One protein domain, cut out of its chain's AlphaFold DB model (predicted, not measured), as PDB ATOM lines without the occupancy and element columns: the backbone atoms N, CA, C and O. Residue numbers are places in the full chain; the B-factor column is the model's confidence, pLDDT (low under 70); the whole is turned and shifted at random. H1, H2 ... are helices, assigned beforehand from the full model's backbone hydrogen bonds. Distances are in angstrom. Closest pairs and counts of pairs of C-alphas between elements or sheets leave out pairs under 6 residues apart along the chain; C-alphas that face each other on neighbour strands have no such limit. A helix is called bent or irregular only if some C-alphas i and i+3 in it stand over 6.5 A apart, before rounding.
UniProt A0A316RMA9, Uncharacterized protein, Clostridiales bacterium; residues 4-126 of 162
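What this domain is: This is residues 4 to 126 of the 162 residues of an uncharacterized protein of Clostridiales bacterium (UniProt A0A316RMA9). A helix, H5, runs through the middle of a rounded cluster of helices, with H1, H2, H3 and H6 packed round it, mostly crossing it. H7 packs on H2 at one end of the cluster, while H3 and H4 follow each other nearly in one line along another side. The printed part has 123 residues with seven named helices, H1 to H7 in chain order, and no named strand; its class is all helix. It is compact, with a radius of gyration of the C-alphas of 14.0 A and spans of 36 by 31 by 30 A.

How they stand to each other: H5, residues 65 to 80, is the hub and touches four helices; the helix packing is mostly crossed. With residues 67 to 72 alone it touches H3, residues 33 to 42, about perpendicular at 83 degrees; the closest C-alphas, of Ala 42 and Val 68, are 5.0 A apart. With residues 65 to 67 alone it touches H2, residues 17 to 25, at a steep tilt of 69 degrees, only just short of about perpendicular, opposite ways; the closest C-alphas are those of Trp 23 and Leu 66, 4.9 A apart. With residues 66 to 70 alone it touches H1, residues 4 to 10, at a shallow tilt of 15 degrees, the same way; the closest C-alphas are those of Leu 7 and Val 70, 6.9 A apart. With residues 73 to 77 alone it touches H6, residues 84 to 94, at a steep tilt of 58 degrees, opposite ways; the closest C-alphas are those of Thr 77 and Arg 84, 5.5 A apart. H7, residues 107 to 122, touches H2 at a steep tilt of 55 degrees, the same way; the closest C-alphas are those of Leu 19 and Ser 114, 5.6 A apart. H4, residues 44 to 53, is close to H5 but not clearly touching; their closest C-alphas, of Met 45 and Glu 67, are 6.6 A apart. Every O i to N i+4 pair is within hydrogen-bond range in H1, H2, H4, H5, H6 and H7, and 4 of 6 in H3.

Where its parts are: H5 is 22.6 A long, from C-alpha 65 at (28.823, -16.929, 14.124), and H7 22.2 A, ending with C-alpha 122 at (22.631, -14.053, 9.242). H6 is 15.5 A long, H3 15.3 A and H4 14.1 A. H3 is irregular, but only just: C-alphas 34 and 37 are 6.7 A apart. H2 is 12.7 A long and H1 9.7 A, from C-alpha 4 at (36.495, -19.592, 22.838).

The domain as a whole: The two C-alphas farthest apart, of Gly 54 and Tyr 126, are 39.4 A apart. The printed part has no cut. The links from H4 to H5 and from H6 to H7 are long. The mean pLDDT of the printed part is 89.6, and residues 98 to 104 are under 70.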
ATOM      1  N   THR A   4      37.173 -20.901  22.873       95.81
ATOM      2  CA  THR A   4      36.495 -19.592  22.838       95.81
ATOM      3  C   THR A   4      37.415 -18.439  23.265       95.81
ATOM      4  O   THR A   4      37.513 -17.462  22.525       95.81
ATOM      5  N   PRO A   5      38.202 -18.540  24.363       96.19
ATOM      6  CA  PRO A   5      39.216 -17.527  24.673       96.19
ATOM      7  C   PRO A   5      40.301 -17.364  23.595       96.19
ATOM      8  O   PRO A   5      40.813 -16.260  23.412       96.19
ATOM      9  N   TRP A   6      40.663 -18.441  22.884       96.81
ATOM     10  CA  TRP A   6      41.585 -18.363  21.743       96.81
ATOM     11  C   TRP A   6      40.960 -17.572  20.584       96.81
ATOM     12  O   TRP A   6      41.616 -16.678  20.052       96.81
ATOM     13  N   LEU A   7      39.686 -17.822  20.256       96.88
ATOM     14  CA  LEU A   7      38.946 -17.080  19.229       96.88
ATOM     15  C   LEU A   7      38.795 -15.599  19.581       96.88
ATOM     16  O   LEU A   7      39.059 -14.751  18.735       96.88
ATOM     17  N   ILE A   8      38.429 -15.288  20.829       96.50
ATOM     18  CA  ILE A   8      38.289 -13.909  21.322       96.50
ATOM     19  C   ILE A   8      39.584 -13.127  21.098       96.50
ATOM     20  O   ILE A   8      39.556 -12.042  20.523       96.50
ATOM     21  N   ARG A   9      40.726 -13.705  21.486       96.00
ATOM     22  CA  ARG A   9      42.037 -13.082  21.274       96.00
ATOM     23  C   ARG A   9      42.371 -12.948  19.791       96.00
ATOM     24  O   ARG A   9      42.826 -11.902  19.342       96.00
ATOM     25  N   ARG A  10      42.149 -14.005  19.004       95.38
ATOM     26  CA  ARG A  10      42.454 -13.994  17.566       95.38
ATOM     27  C   ARG A  10      41.613 -12.965  16.809       95.38
ATOM     28  O   ARG A  10      42.104 -12.405  15.832       95.38
ATOM     29  N   GLY A  11      40.385 -12.727  17.259       95.44
ATOM     30  CA  GLY A  11      39.450 -11.757  16.700       95.44
ATOM     31  C   GLY A  11      39.557 -10.341  17.257       95.44
ATOM     32  O   GLY A  11      38.724  -9.531  16.880       95.44
ATOM     33  N   CYS A  12      40.511 -10.031  18.144       95.31
ATOM     34  CA  CYS A  12      40.616  -8.720  18.806       95.31
ATOM     35  C   CYS A  12      39.328  -8.316  19.565       95.31
ATOM     36  O   CYS A  12      38.875  -7.169  19.500       95.31
ATOM     37  N   LEU A  13      38.696  -9.282  20.240       94.56
ATOM     38  CA  LEU A  13      37.420  -9.137  20.954       94.56
ATOM     39  C   LEU A  13      37.589  -9.121  22.480       94.56
ATOM     40  O   LEU A  13      36.627  -9.360  23.203       94.56
ATOM     41  N   GLU A  14      38.782  -8.842  23.006       92.12
ATOM     42  CA  GLU A  14      39.074  -8.887  24.450       92.12
ATOM     43  C   GLU A  14      38.265  -7.889  25.281       92.12
ATOM     44  O   GLU A  14      38.133  -8.074  26.484       92.12
ATOM     45  N   ASN A  15      37.728  -6.847  24.647       89.62
ATOM     46  CA  ASN A  15      36.815  -5.898  25.283       89.62
ATOM     47  C   ASN A  15      35.338  -6.213  25.000       89.62
ATOM     48  O   ASN A  15      34.486  -5.472  25.458       89.62
ATOM     49  N   TYR A  16      35.044  -7.247  24.213       91.25
ATOM     50  CA  TYR A  16      33.706  -7.632  23.755       91.25
ATOM     51  C   TYR A  16      33.389  -9.072  24.175       91.25
ATOM     52  O   TYR A  16      32.757  -9.820  23.421       91.25
ATOM     53  N   THR A  17      33.895  -9.502  25.333       91.50
ATOM     54  CA  THR A  17      33.919 -10.924  25.693       91.50
ATOM     55  C   THR A  17      32.517 -11.488  25.855       91.50
ATOM     56  O   THR A  17      32.227 -12.544  25.295       91.50
ATOM     57  N   GLU A  18      31.613 -10.755  26.504       89.69
ATOM     58  CA  GLU A  18      30.226 -11.193  26.703       89.69
ATOM     59  C   GLU A  18      29.463 -11.331  25.380       89.69
ATOM     60  O   GLU A  18      28.677 -12.258  25.180       89.69
ATOM     61  N   LEU A  19      29.729 -10.438  24.424       92.69
ATOM     62  CA  LEU A  19      29.165 -10.528  23.080       92.69
ATOM     63  C   LEU A  19      29.737 -11.726  22.313       92.69
ATOM     64  O   LEU A  19      28.981 -12.477  21.696       92.69
ATOM     65  N   ALA A  20      31.051 -11.934  22.386       94.75
ATOM     66  CA  ALA A  20      31.719 -13.036  21.706       94.75
ATOM     67  C   ALA A  20      31.265 -14.403  22.236       94.75
ATOM     68  O   ALA A  20      31.059 -15.317  21.444       94.75
ATOM     69  N   LEU A  21      31.052 -14.533  23.550       93.81
ATOM     70  CA  LEU A  21      30.522 -15.755  24.162       93.81
ATOM     71  C   LEU A  21      29.156 -16.126  23.579       93.81
ATOM     72  O   LEU A  21      28.943 -17.271  23.199       93.81
ATOM     73  N   VAL A  22      28.256 -15.151  23.430       93.88
ATOM     74  CA  VAL A  22      26.936 -15.388  22.825       93.88
ATOM     75  C   VAL A  22      27.074 -15.801  21.364       93.88
ATOM     76  O   VAL A  22      26.400 -16.721  20.920       93.88
ATOM     77  N   TRP A  23      27.959 -15.157  20.607       95.50
ATOM     78  CA  TRP A  23      28.196 -15.508  19.205       95.50
ATOM     79  C   TRP A  23      28.839 -16.882  19.009       95.50
ATOM     80  O   TRP A  23      28.678 -17.473  17.943       95.50
ATOM     81  N   ASP A  24      29.551 -17.391  20.012       96.12
ATOM     82  CA  ASP A  24      30.135 -18.732  19.997       96.12
ATOM     83  C   ASP A  24      29.084 -19.840  20.179       96.12
ATOM     84  O   ASP A  24      29.276 -20.954  19.689       96.12
ATOM     85  N   GLU A  25      27.970 -19.520  20.852       93.69
ATOM     86  CA  GLU A  25      26.818 -20.412  21.058       93.69
ATOM     87  C   GLU A  25      25.906 -20.514  19.823       93.69
ATOM     88  O   GLU A  25      25.075 -21.420  19.751       93.69
ATOM     89  N   LEU A  26      26.015 -19.580  18.873       93.19
ATOM     90  CA  LEU A  26      25.121 -19.489  17.718       93.19
ATOM     91  C   LEU A  26      25.743 -20.151  16.497       93.19
ATOM     92  O   LEU A  26      26.725 -19.642  15.963       93.19
ATOM     93  N   ASP A  27      25.134 -21.228  16.011       91.31
ATOM     94  CA  ASP A  27      25.483 -21.803  14.713       91.31
ATOM     95  C   ASP A  27      25.212 -20.785  13.598       91.31
ATOM     96  O   ASP A  27      24.156 -20.148  13.549       91.31
ATOM     97  N   PHE A  28      26.165 -20.634  12.681       85.81
ATOM     98  CA  PHE A  28      25.989 -19.780  11.519       85.81
ATOM     99  C   PHE A  28      25.004 -20.421  10.535       85.81
ATOM    100  O   PHE A  28      25.199 -21.555  10.090       85.81
ATOM    101  N   VAL A  29      23.954 -19.681  10.171       82.06
ATOM    102  CA  VAL A  29      22.918 -20.140   9.237       82.06
ATOM    103  C   VAL A  29      23.127 -19.537   7.851       82.06
ATOM    104  O   VAL A  29      23.296 -18.329   7.691       82.06
ATOM    105  N   TRP A  30      23.041 -20.395   6.837       73.31
ATOM    106  CA  TRP A  30      23.153 -20.046   5.424       73.31
ATOM    107  C   TRP A  30      21.857 -19.422   4.901       73.31
ATOM    108  O   TRP A  30      20.914 -20.135   4.560       73.31
ATOM    109  N   TYR A  31      21.785 -18.093   4.837       76.88
ATOM    110  CA  TYR A  31      20.650 -17.439   4.176       76.88
ATOM    111  C   TYR A  31      20.814 -17.405   2.651       76.88
ATOM    112  O   TYR A  31      19.847 -17.623   1.926       76.88
ATOM    113  N   ILE A  32      22.042 -17.185   2.165       80.19
ATOM    114  CA  ILE A  32      22.400 -17.225   0.741       80.19
ATOM    115  C   ILE A  32      23.260 -18.476   0.498       80.19
ATOM    116  O   ILE A  32      24.259 -18.639   1.201       80.19
ATOM    117  N   PRO A  33      22.926 -19.353  -0.468       81.50
ATOM    118  CA  PRO A  33      23.712 -20.557  -0.757       81.50
ATOM    119  C   PRO A  33      25.191 -20.273  -1.045       81.50
ATOM    120  O   PRO A  33      26.064 -20.990  -0.580       81.50
ATOM    121  N   GLU A  34      25.494 -19.183  -1.745       82.12
ATOM    122  CA  GLU A  34      26.855 -18.757  -2.079       82.12
ATOM    123  C   GLU A  34      27.693 -18.339  -0.859       82.12
ATOM    124  O   GLU A  34      28.908 -18.164  -0.975       82.12
ATOM    125  N   ASP A  35      27.077 -18.178   0.315       82.31
ATOM    126  CA  ASP A  35      27.831 -17.991   1.550       82.31
ATOM    127  C   ASP A  35      28.466 -19.303   2.037       82.31
ATOM    128  O   ASP A  35      29.372 -19.208   2.861       82.31
ATOM    129  N   GLU A  36      28.078 -20.479   1.505       82.81
ATOM    130  CA  GLU A  36      28.586 -21.817   1.880       82.81
ATOM    131  C   GLU A  36      30.117 -21.862   1.988       82.81
ATOM    132  O   GLU A  36      30.692 -22.262   3.006       82.81
ATOM    133  N   ASP A  37      30.795 -21.322   0.979       83.50
ATOM    134  CA  ASP A  37      32.253 -21.260   0.942       83.50
ATOM    135  C   ASP A  37      32.840 -20.531   2.158       83.50
ATOM    136  O   ASP A  37      33.906 -20.896   2.657       83.50
ATOM    137  N   LYS A  38      32.157 -19.498   2.668       85.31
ATOM    138  CA  LYS A  38      32.658 -18.685   3.779       85.31
ATOM    139  C   LYS A  38      32.581 -19.396   5.112       85.31
ATOM    140  O   LYS A  38      33.542 -19.296   5.877       85.31
ATOM    141  N   ALA A  39      31.503 -20.116   5.405       85.44
ATOM    142  CA  ALA A  39      31.479 -20.852   6.663       85.44
ATOM    143  C   ALA A  39      32.251 -22.184   6.574       85.44
ATOM    144  O   ALA A  39      32.875 -22.562   7.561       85.44
ATOM    145  N   ILE A  40      32.413 -22.797   5.390       88.12
ATOM    146  CA  ILE A  40      33.422 -23.861   5.213       88.12
ATOM    147  C   ILE A  40      34.821 -23.309   5.518       88.12
ATOM    148  O   ILE A  40      35.558 -23.895   6.309       88.12
ATOM    149  N   GLN A  41      35.174 -22.140   4.973       89.62
ATOM    150  CA  GLN A  41      36.441 -21.474   5.290       89.62
ATOM    151  C   GLN A  41      36.586 -21.159   6.783       89.62
ATOM    152  O   GLN A  41      37.702 -21.171   7.290       89.62
ATOM    153  N   ALA A  42      35.500 -20.882   7.505       94.00
ATOM    154  CA  ALA A  42      35.550 -20.613   8.942       94.00
ATOM    155  C   ALA A  42      35.947 -21.840   9.781       94.00
ATOM    156  O   ALA A  42      36.536 -21.669  10.849       94.00
ATOM    157  N   LEU A  43      35.722 -23.065   9.289       93.94
ATOM    158  CA  LEU A  43      36.144 -24.291   9.983       93.94
ATOM    159  C   LEU A  43      37.665 -24.368  10.175       93.94
ATOM    160  O   LEU A  43      38.112 -24.939  11.170       93.94
ATOM    161  N   ARG A  44      38.453 -23.704   9.314       94.75
ATOM    162  CA  ARG A  44      39.918 -23.631   9.449       94.75
ATOM    163  C   ARG A  44      40.366 -23.070  10.802       94.75
ATOM    164  O   ARG A  44      41.447 -23.403  11.268       94.75
ATOM    165  N   MET A  45      39.535 -22.256  11.468       95.88
ATOM    166  CA  MET A  45      39.831 -21.732  12.808       95.88
ATOM    167  C   MET A  45      40.030 -22.857  13.831       95.88
ATOM    168  O   MET A  45      40.789 -22.704  14.786       95.88
ATOM    169  N   ARG A  46      39.344 -23.990  13.657       95.69
ATOM    170  CA  ARG A  46      39.489 -25.168  14.521       95.69
ATOM    171  C   ARG A  46      40.805 -25.874  14.252       95.69
ATOM    172  O   ARG A  46      41.500 -26.225  15.201       95.69
ATOM    173  N   ASP A  47      41.153 -26.036  12.980       94.94
ATOM    174  CA  ASP A  47      42.403 -26.670  12.560       94.94
ATOM    175  C   ASP A  47      43.612 -25.856  13.031       94.94
ATOM    176  O   ASP A  47      44.545 -26.410  13.608       94.94
ATOM    177  N   GLU A  48      43.555 -24.529  12.879       95.38
ATOM    178  CA  GLU A  48      44.572 -23.599  13.381       95.38
ATOM    179  C   GLU A  48      44.718 -23.695  14.904       95.38
ATOM    180  O   GLU A  48      45.834 -23.801  15.409       95.38
ATOM    181  N   TYR A  49      43.609 -23.748  15.647       96.69
ATOM    182  CA  TYR A  49      43.651 -23.957  17.094       96.69
ATOM    183  C   TYR A  49      44.289 -25.300  17.478       96.69
ATOM    184  O   TYR A  49      45.132 -25.344  18.380       96.69
ATOM    185  N   CYS A  50      43.914 -26.391  16.804       95.88
ATOM    186  CA  CYS A  50      44.482 -27.716  17.061       95.88
ATOM    187  C   CYS A  50      45.986 -27.725  16.792       95.88
ATOM    188  O   CYS A  50      46.759 -28.243  17.595       95.88
ATOM    189  N   TYR A  51      46.398 -27.113  15.682       95.94
ATOM    190  CA  TYR A  51      47.794 -26.996  15.293       95.94
ATOM    191  C   TYR A  51      48.609 -26.173  16.300       95.94
ATOM    192  O   TYR A  51      49.659 -26.622  16.754       95.94
ATOM    193  N   GLU A  52      48.120 -24.994  16.692       95.81
ATOM    194  CA  GLU A  52      48.840 -24.082  17.589       95.81
ATOM    195  C   GLU A  52      48.917 -24.590  19.034       95.81
ATOM    196  O   GLU A  52      49.875 -24.294  19.747       95.81
ATOM    197  N   THR A  53      47.900 -25.323  19.495       94.81
ATOM    198  CA  THR A  53      47.778 -25.695  20.913       94.81
ATOM    199  C   THR A  53      48.012 -27.175  21.194       94.81
ATOM    200  O   THR A  53      48.160 -27.544  22.360       94.81
ATOM    201  N   GLY A  54      48.020 -28.027  20.164       94.50
ATOM    202  CA  GLY A  54      48.055 -29.486  20.300       94.50
ATOM    203  C   GLY A  54      46.780 -30.089  20.907       94.50
ATOM    204  O   GLY A  54      46.757 -31.279  21.220       94.50
ATOM    205  N   MET A  55      45.733 -29.284  21.110       94.12
ATOM    206  CA  MET A  55      44.455 -29.729  21.660       94.12
ATOM    207  C   MET A  55      43.599 -30.395  20.573       94.12
ATOM    208  O   MET A  55      43.742 -30.070  19.394       94.12
ATOM    209  N   PRO A  56      42.694 -31.318  20.941       92.19
ATOM    210  CA  PRO A  56      41.756 -31.896  19.986       92.19
ATOM    211  C   PRO A  56      40.774 -30.846  19.453       92.19
ATOM    212  O   PRO A  56      40.562 -29.798  20.069       92.19
ATOM    213  N   SER A  57      40.126 -31.182  18.332       90.19
ATOM    214  CA  SER A  57      39.101 -30.326  17.732       90.19
ATOM    215  C   SER A  57      38.012 -29.973  18.751       90.19
ATOM    216  O   SER A  57      37.465 -30.874  19.395       90.19
ATOM    217  N   PRO A  58      37.683 -28.678  18.904       91.31
ATOM    218  CA  PRO A  58      36.804 -28.205  19.967       91.31
ATOM    219  C   PRO A  58      35.333 -28.571  19.739       91.31
ATOM    220  O   PRO A  58      34.571 -28.647  20.699       91.31
ATOM    221  N   ARG A  59      34.919 -28.789  18.482       90.44
ATOM    222  CA  ARG A  59      33.541 -29.143  18.104       90.44
ATOM    223  C   ARG A  59      33.462 -29.733  16.695       90.44
ATOM    224  O   ARG A  59      34.307 -29.461  15.845       90.44
ATOM    225  N   GLN A  60      32.405 -30.510  16.458       85.38
ATOM    226  CA  GLN A  60      32.095 -31.178  15.180       85.38
ATOM    227  C   GLN A  60      30.848 -30.594  14.475       85.38
ATOM    228  O   GLN A  60      30.443 -31.087  13.429       85.38
ATOM    229  N   ALA A  61      30.228 -29.562  15.054       86.62
ATOM    230  CA  ALA A  61      29.047 -28.874  14.520       86.62
ATOM    231  C   ALA A  61      29.406 -27.930  13.348       86.62
ATOM    232  O   ALA A  61      30.597 -27.706  13.106       86.62
ATOM    233  N   PRO A  62      28.431 -27.331  12.636       90.19
ATOM    234  CA  PRO A  62      28.684 -26.182  11.763       90.19
ATOM    235  C   PRO A  62      29.478 -25.069  12.474       90.19
ATOM    236  O   PRO A  62      29.595 -25.075  13.704       90.19
ATOM    237  N   PRO A  63      30.103 -24.143  11.733       93.44
ATOM    238  CA  PRO A  63      30.794 -23.021  12.350       93.44
ATOM    239  C   PRO A  63      29.813 -22.122  13.102       93.44
ATOM    240  O   PRO A  63      28.714 -21.850  12.626       93.44
ATOM    241  N   SER A  64      30.234 -21.630  14.257       95.50
ATOM    242  CA  SER A  64      29.539 -20.575  14.984       95.50
ATOM    243  C   SER A  64      29.636 -19.236  14.255       95.50
ATOM    244  O   SER A  64      30.549 -19.001  13.453       95.50
ATOM    245  N   PHE A  65      28.741 -18.309  14.587       95.50
ATOM    246  CA  PHE A  65      28.823 -16.929  14.124       95.50
ATOM    247  C   PHE A  65      30.167 -16.291  14.513       95.50
ATOM    248  O   PHE A  65      30.762 -15.581  13.701       95.50
ATOM    249  N   LEU A  66      30.694 -16.600  15.706       96.88
ATOM    250  CA  LEU A  66      32.018 -16.141  16.134       96.88
ATOM    251  C   LEU A  66      33.138 -16.663  15.219       96.88
ATOM    252  O   LEU A  66      33.987 -15.882  14.799       96.88
ATOM    253  N   GLU A  67      33.143 -17.955  14.876       97.00
ATOM    254  CA  GLU A  67      34.144 -18.532  13.960       97.00
ATOM    255  C   GLU A  67      34.118 -17.846  12.591       97.00
ATOM    256  O   GLU A  67      35.174 -17.519  12.041       97.00
ATOM    257  N   VAL A  68      32.922 -17.580  12.055       95.25
ATOM    258  CA  VAL A  68      32.759 -16.859  10.784       95.25
ATOM    259  C   VAL A  68      33.281 -15.431  10.896       95.25
ATOM    260  O   VAL A  68      34.056 -14.996  10.044       95.25
ATOM    261  N   PHE A  69      32.918 -14.714  11.959       96.00
ATOM    262  CA  PHE A  69      33.381 -13.350  12.196       96.00
ATOM    263  C   PHE A  69      34.914 -13.271  12.284       96.00
ATOM    264  O   PHE A  69      35.538 -12.482  11.569       96.00
ATOM    265  N   VAL A  70      35.542 -14.131  13.095       96.88
ATOM    266  CA  VAL A  70      37.005 -14.168  13.247       96.88
ATOM    267  C   VAL A  70      37.673 -14.531  11.920       96.88
ATOM    268  O   VAL A  70      38.595 -13.835  11.498       96.88
ATOM    269  N   SER A  71      37.166 -15.540  11.206       95.62
ATOM    270  CA  SER A  71      37.695 -15.929   9.892       95.62
ATOM    271  C   SER A  71      37.634 -14.784   8.870       95.62
ATOM    272  O   SER A  71      38.573 -14.603   8.088       95.62
ATOM    273  N   ILE A  72      36.568 -13.976   8.892       94.19
ATOM    274  CA  ILE A  72      36.420 -12.795   8.030       94.19
ATOM    275  C   ILE A  72      37.471 -11.734   8.358       94.19
ATOM    276  O   ILE A  72      38.150 -11.257   7.448       94.19
ATOM    277  N   THR A  73      37.634 -11.376   9.633       93.75
ATOM    278  CA  THR A  73      38.633 -10.369  10.038       93.75
ATOM    279  C   THR A  73      40.058 -10.820   9.713       93.75
ATOM    280  O   THR A  73      40.847 -10.034   9.196       93.75
ATOM    281  N   ASP A  74      40.364 -12.102   9.912       92.69
ATOM    282  CA  ASP A  74      41.648 -12.706   9.554       92.69
ATOM    283  C   ASP A  74      41.894 -12.669   8.035       92.69
ATOM    284  O   ASP A  74      42.974 -12.281   7.587       92.69
ATOM    285  N   THR A  75      40.864 -12.964   7.233       91.75
ATOM    286  CA  THR A  75      40.935 -12.859   5.765       91.75
ATOM    287  C   THR A  75      41.197 -11.419   5.315       91.75
ATOM    288  O   THR A  75      42.037 -11.194   4.448       91.75
ATOM    289  N   LEU A  76      40.520 -10.433   5.909       90.88
ATOM    290  CA  LEU A  76      40.712  -9.015   5.581       90.88
ATOM    291  C   LEU A  76      42.116  -8.521   5.926       90.88
ATOM    292  O   LEU A  76      42.737  -7.841   5.110       90.88
ATOM    293  N   THR A  77      42.641  -8.905   7.092       90.19
ATOM    294  CA  THR A  77      44.029  -8.618   7.479       90.19
ATOM    295  C   THR A  77      45.016  -9.151   6.442       90.19
ATOM    296  O   THR A  77      45.948  -8.442   6.072       90.19
ATOM    297  N   ALA A  78      44.796 -10.367   5.933       88.56
ATOM    298  CA  ALA A  78      45.641 -10.947   4.892       88.56
ATOM    299  C   ALA A  78      45.483 -10.251   3.527       88.56
ATOM    300  O   ALA A  78      46.462 -10.120   2.800       88.56
ATOM    301  N   MET A  79      44.272  -9.804   3.177       87.25
ATOM    302  CA  MET A  79      43.990  -9.143   1.896       87.25
ATOM    303  C   MET A  79      44.545  -7.719   1.811       87.25
ATOM    304  O   MET A  79      45.035  -7.326   0.759       87.25
ATOM    305  N   LEU A  80      44.427  -6.945   2.889       85.12
ATOM    306  CA  LEU A  80      44.711  -5.506   2.892       85.12
ATOM    307  C   LEU A  80      46.009  -5.139   3.619       85.12
ATOM    308  O   LEU A  80      46.353  -3.966   3.687       85.12
ATOM    309  N   TYR A  81      46.721  -6.116   4.194       78.69
ATOM    310  CA  TYR A  81      47.941  -5.895   4.984       78.69
ATOM    311  C   TYR A  81      47.781  -4.816   6.073       78.69
ATOM    312  O   TYR A  81      48.706  -4.065   6.381       78.69
ATOM    313  N   GLN A  82      46.590  -4.747   6.665       78.56
ATOM    314  CA  GLN A  82      46.219  -3.772   7.683       78.56
ATOM    315  C   GLN A  82      45.913  -4.442   9.021       78.56
ATOM    316  O   GLN A  82      45.643  -5.642   9.108       78.56
ATOM    317  N   ASP A  83      45.946  -3.629  10.073       87.19
ATOM    318  CA  ASP A  83      45.735  -4.063  11.444       87.19
ATOM    319  C   ASP A  83      44.334  -4.671  11.669       87.19
ATOM    320  O   ASP A  83      43.298  -4.098  11.316       87.19
ATOM    321  N   ARG A  84      44.308  -5.861  12.280       91.38
ATOM    322  CA  ARG A  84      43.080  -6.633  12.524       91.38
ATOM    323  C   ARG A  84      42.143  -5.948  13.505       91.38
ATOM    324  O   ARG A  84      40.925  -6.012  13.323       91.38
ATOM    325  N   GLU A  85      42.690  -5.305  14.533       91.88
ATOM    326  CA  GLU A  85      41.898  -4.608  15.546       91.88
ATOM    327  C   GLU A  85      41.085  -3.483  14.891       91.88
ATOM    328  O   GLU A  85      39.885  -3.337  15.140       91.88
ATOM    329  N   SER A  86      41.701  -2.761  13.957       88.94
ATOM    330  CA  SER A  86      41.052  -1.709  13.171       88.94
ATOM    331  C   SER A  86      39.870  -2.231  12.340       88.94
ATOM    332  O   SER A  86      38.785  -1.637  12.375       88.94
ATOM    333  N   PHE A  87      40.030  -3.367  11.649       90.38
ATOM    334  CA  PHE A  87      38.931  -4.003  10.910       90.38
ATOM    335  C   PHE A  87      37.812  -4.482  11.822       90.38
ATOM    336  O   PHE A  87      36.646  -4.161  11.591       90.38
ATOM    337  N   THR A  88      38.178  -5.204  12.876       92.88
ATOM    338  CA  THR A  88      37.252  -5.719  13.885       92.88
ATOM    339  C   THR A  88      36.394  -4.588  14.426       92.88
ATOM    340  O   THR A  88      35.164  -4.645  14.365       92.88
ATOM    341  N   LYS A  89      37.032  -3.498  14.860       91.25
ATOM    342  CA  LYS A  89      36.351  -2.310  15.363       91.25
ATOM    343  C   LYS A  89      35.423  -1.707  14.312       91.25
ATOM    344  O   LYS A  89      34.271  -1.429  14.623       91.25
ATOM    345  N   SER A  90      35.880  -1.520  13.076       90.81
ATOM    346  CA  SER A  90      35.058  -0.943  12.002       90.81
ATOM    347  C   SER A  90      33.788  -1.763  11.726       90.81
ATOM    348  O   SER A  90      32.685  -1.209  11.662       90.81
ATOM    349  N   ILE A  91      33.921  -3.091  11.650       94.38
ATOM    350  CA  ILE A  91      32.806  -4.015  11.412       94.38
ATOM    351  C   ILE A  91      31.845  -4.014  12.609       94.38
ATOM    352  O   ILE A  91      30.640  -3.835  12.425       94.38
ATOM    353  N   LEU A  92      32.356  -4.111  13.843       93.81
ATOM    354  CA  LEU A  92      31.548  -4.003  15.067       93.81
ATOM    355  C   LEU A  92      30.771  -2.681  15.115       93.81
ATOM    356  O   LEU A  92      29.572  -2.668  15.406       93.81
ATOM    357  N   LEU A  93      31.415  -1.565  14.759       92.06
ATOM    358  CA  LEU A  93      30.769  -0.257  14.720       92.06
ATOM    359  C   LEU A  93      29.631  -0.191  13.692       92.06
ATOM    360  O   LEU A  93      28.663   0.535  13.940       92.06
ATOM    361  N   ASN A  94      29.743  -0.896  12.559       94.88
ATOM    362  CA  ASN A  94      28.695  -0.967  11.536       94.88
ATOM    363  C   ASN A  94      27.536  -1.883  11.945       94.88
ATOM    364  O   ASN A  94      26.377  -1.553  11.701       94.88
ATOM    365  N   MET A  95      27.841  -2.989  12.622       94.25
ATOM    366  CA  MET A  95      26.847  -3.878  13.226       94.25
ATOM    367  C   MET A  95      26.140  -3.246  14.434       94.25
ATOM    368  O   MET A  95      25.228  -3.840  14.996       94.25
ATOM    369  N   GLY A  96      26.530  -2.042  14.854       90.00
ATOM    370  CA  GLY A  96      25.941  -1.388  16.020       90.00
ATOM    371  C   GLY A  96      26.426  -1.958  17.352       90.00
ATOM    372  O   GLY A  96      25.880  -1.598  18.385       90.00
ATOM    373  N   ALA A  97      27.498  -2.754  17.364       86.50
ATOM    374  CA  ALA A  97      28.102  -3.309  18.576       86.50
ATOM    375  C   ALA A  97      28.956  -2.283  19.360       86.50
ATOM    376  O   ALA A  97      29.866  -2.651  20.096       86.50
ATOM    377  N   ARG A  98      28.685  -0.976  19.220       68.56
ATOM    378  CA  ARG A  98      29.524   0.109  19.775       68.56
ATOM    379  C   ARG A  98      29.552   0.145  21.304       68.56
ATOM    380  O   ARG A  98      30.538   0.594  21.871       68.56
ATOM    381  N   SER A  99      28.469  -0.299  21.937       60.22
ATOM    382  CA  SER A  99      28.259  -0.225  23.389       60.22
ATOM    383  C   SER A  99      28.692  -1.491  24.133       60.22
ATOM    384  O   SER A  99      28.357  -1.660  25.294       60.22
ATOM    385  N   TYR A 100      29.368  -2.429  23.466       61.06
ATOM    386  CA  TYR A 100      29.691  -3.749  24.017       61.06
ATOM    387  C   TYR A 100      31.140  -3.877  24.474       61.06
ATOM    388  O   TYR A 100      31.604  -4.997  24.639       61.06
ATOM    389  N   SER A 101      31.833  -2.757  24.729       63.88
ATOM    390  CA  SER A 101      32.877  -2.812  25.755       63.88
ATOM    391  C   SER A 101      32.234  -3.428  26.996       63.88
ATOM    392  O   SER A 101      31.124  -2.998  27.281       63.88
ATOM    393  N   ASP A 102      32.840  -4.411  27.665       64.88
ATOM    394  CA  ASP A 102      32.305  -5.108  28.855       64.88
ATOM    395  C   ASP A 102      32.016  -4.125  30.033       64.88
ATOM    396  O   ASP A 102      32.659  -4.130  31.081       64.88
ATOM    397  N   ASP A 103      31.052  -3.220  29.841       63.97
ATOM    398  CA  ASP A 103      30.858  -1.918  30.495       63.97
ATOM    399  C   ASP A 103      29.869  -1.973  31.661       63.97
ATOM    400  O   ASP A 103      29.383  -0.950  32.146       63.97
ATOM    401  N   GLY A 104      29.592  -3.184  32.146       68.12
ATOM    402  CA  GLY A 104      28.732  -3.421  33.301       68.12
ATOM    403  C   GLY A 104      27.235  -3.447  32.991       68.12
ATOM    404  O   GLY A 104      26.433  -3.431  33.929       68.12
ATOM    405  N   ARG A 105      26.826  -3.512  31.714       77.88
ATOM    406  CA  ARG A 105      25.426  -3.790  31.353       77.88
ATOM    407  C   ARG A 105      24.972  -5.170  31.860       77.88
ATOM    408  O   ARG A 105      25.784  -6.092  31.964       77.88
ATOM    409  N   PRO A 106      23.673  -5.358  32.165       82.75
ATOM    410  CA  PRO A 106      23.160  -6.659  32.580       82.75
ATOM    411  C   PRO A 106      23.391  -7.730  31.504       82.75
ATOM    412  O   PRO A 106      23.040  -7.533  30.340       82.75
ATOM    413  N   LEU A 107      23.877  -8.908  31.908       81.81
ATOM    414  CA  LEU A 107      24.145 -10.036  30.999       81.81
ATOM    415  C   LEU A 107      22.940 -10.413  30.122       81.81
ATOM    416  O   LEU A 107      23.091 -10.765  28.957       81.81
ATOM    417  N   SER A 108      21.719 -10.309  30.655       86.81
ATOM    418  CA  SER A 108      20.493 -10.584  29.898       86.81
ATOM    419  C   SER A 108      20.255  -9.600  28.749       86.81
ATOM    420  O   SER A 108      19.708  -9.985  27.716       86.81
ATOM    421  N   GLU A 109      20.638  -8.336  28.934       86.75
ATOM    422  CA  GLU A 109      20.521  -7.300  27.908       86.75
ATOM    423  C   GLU A 109      21.561  -7.530  26.814       86.75
ATOM    424  O   GLU A 109      21.193  -7.625  25.643       86.75
ATOM    425  N   ILE A 110      22.820  -7.754  27.215       85.38
ATOM    426  CA  ILE A 110      23.915  -8.093  26.300       85.38
ATOM    427  C   ILE A 110      23.544  -9.322  25.470       85.38
ATOM    428  O   ILE A 110      23.635  -9.285  24.249       85.38
ATOM    429  N   ARG A 111      23.044 -10.391  26.100       89.50
ATOM    430  CA  ARG A 111      22.656 -11.615  25.389       89.50
ATOM    431  C   ARG A 111      21.578 -11.376  24.339       89.50
ATOM    432  O   ARG A 111      21.719 -11.836  23.207       89.50
ATOM    433  N   LYS A 112      20.507 -10.668  24.702       90.94
ATOM    434  CA  LYS A 112      19.397 -10.376  23.784       90.94
ATOM    435  C   LYS A 112      19.868  -9.556  22.585       90.94
ATOM    436  O   LYS A 112      19.451  -9.806  21.457       90.94
ATOM    437  N   GLU A 113      20.708  -8.565  22.835       89.31
ATOM    438  CA  GLU A 113      21.171  -7.648  21.806       89.31
ATOM    439  C   GLU A 113      22.232  -8.311  20.904       89.31
ATOM    440  O   GLU A 113      22.109  -8.247  19.680       89.31
ATOM    441  N   SER A 114      23.175  -9.074  21.473       92.31
ATOM    442  CA  SER A 114      24.152  -9.888  20.731       92.31
ATOM    443  C   SER A 114      23.480 -10.905  19.809       92.31
ATOM    444  O   SER A 114      23.900 -11.047  18.658       92.31
ATOM    445  N   LEU A 115      22.413 -11.563  20.283       94.12
ATOM    446  CA  LEU A 115      21.576 -12.443  19.464       94.12
ATOM    447  C   LEU A 115      20.938 -11.666  18.307       94.12
ATOM    448  O   LEU A 115      21.065 -12.067  17.155       94.12
ATOM    449  N   SER A 116      20.320 -10.518  18.598       94.25
ATOM    450  CA  SER A 116      19.682  -9.685  17.576       94.25
ATOM    451  C   SER A 116      20.664  -9.203  16.502       94.25
ATOM    452  O   SER A 116      20.299  -9.145  15.327       94.25
ATOM    453  N   ILE A 117      21.910  -8.879  16.869       94.31
ATOM    454  CA  ILE A 117      22.956  -8.512  15.905       94.31
ATOM    455  C   ILE A 117      23.302  -9.700  15.005       94.31
ATOM    456  O   ILE A 117      23.305  -9.544  13.782       94.31
ATOM    457  N   ALA A 118      23.569 -10.869  15.592       94.19
ATOM    458  CA  ALA A 118      23.928 -12.067  14.841       94.19
ATOM    459  C   ALA A 118      22.795 -12.484  13.889       94.19
ATOM    460  O   ALA A 118      23.031 -12.661  12.695       94.19
ATOM    461  N   GLU A 119      21.553 -12.545  14.374       93.81
ATOM    462  CA  GLU A 119      20.371 -12.851  13.562       93.81
ATOM    463  C   GLU A 119      20.176 -11.838  12.434       93.81
ATOM    464  O   GLU A 119      19.912 -12.222  11.296       93.81
ATOM    465  N   ARG A 120      20.352 -10.538  12.709       94.44
ATOM    466  CA  ARG A 120      20.228  -9.511  11.670       94.44
ATOM    467  C   ARG A 120      21.235  -9.714  10.545       94.44
ATOM    468  O   ARG A 120      20.885  -9.529   9.379       94.44
ATOM    469  N   VAL A 121      22.472 -10.071  10.884       93.44
ATOM    470  CA  VAL A 121      23.519 -10.369   9.900       93.44
ATOM    471  C   VAL A 121      23.187 -11.647   9.136       93.44
ATOM    472  O   VAL A 121      23.163 -11.610   7.905       93.44
ATOM    473  N   MET A 122      22.901 -12.744   9.844       91.12
ATOM    474  CA  MET A 122      22.631 -14.053   9.242       91.12
ATOM    475  C   MET A 122      21.413 -14.012   8.317       91.12
ATOM    476  O   MET A 122      21.494 -14.490   7.194       91.12
ATOM    477  N   TYR A 123      20.317 -13.376   8.735       91.69
ATOM    478  CA  TYR A 123      19.059 -13.323   7.980       91.69
ATOM    479  C   TYR A 123      18.907 -12.089   7.087       91.69
ATOM    480  O   TYR A 123      17.808 -11.809   6.611       91.69
ATOM    481  N   ARG A 124      19.984 -11.324   6.867       91.69
ATOM    482  CA  ARG A 124      19.998 -10.168   5.951       91.69
ATOM    483  C   ARG A 124      18.908  -9.123   6.242       91.69
ATOM    484  O   ARG A 124      18.421  -8.458   5.334       91.69
ATOM    485  N   THR A 125      18.536  -8.911   7.506       93.69
ATOM    486  CA  THR A 125      17.480  -7.939   7.880       93.69
ATOM    487  C   THR A 125      18.015  -6.524   8.140       93.69
ATOM    488  O   THR A 125      17.347  -5.679   8.738       93.69
ATOM    489  N   TYR A 126      19.243  -6.247   7.698       94.31
ATOM    490  CA  TYR A 126      19.881  -4.934   7.765       94.31
ATOM    491  C   TYR A 126      19.541  -4.064   6.534       94.31
ATOM    492  O   TYR A 126      18.756  -4.439   5.667       94.31
TER     493      TYR A 126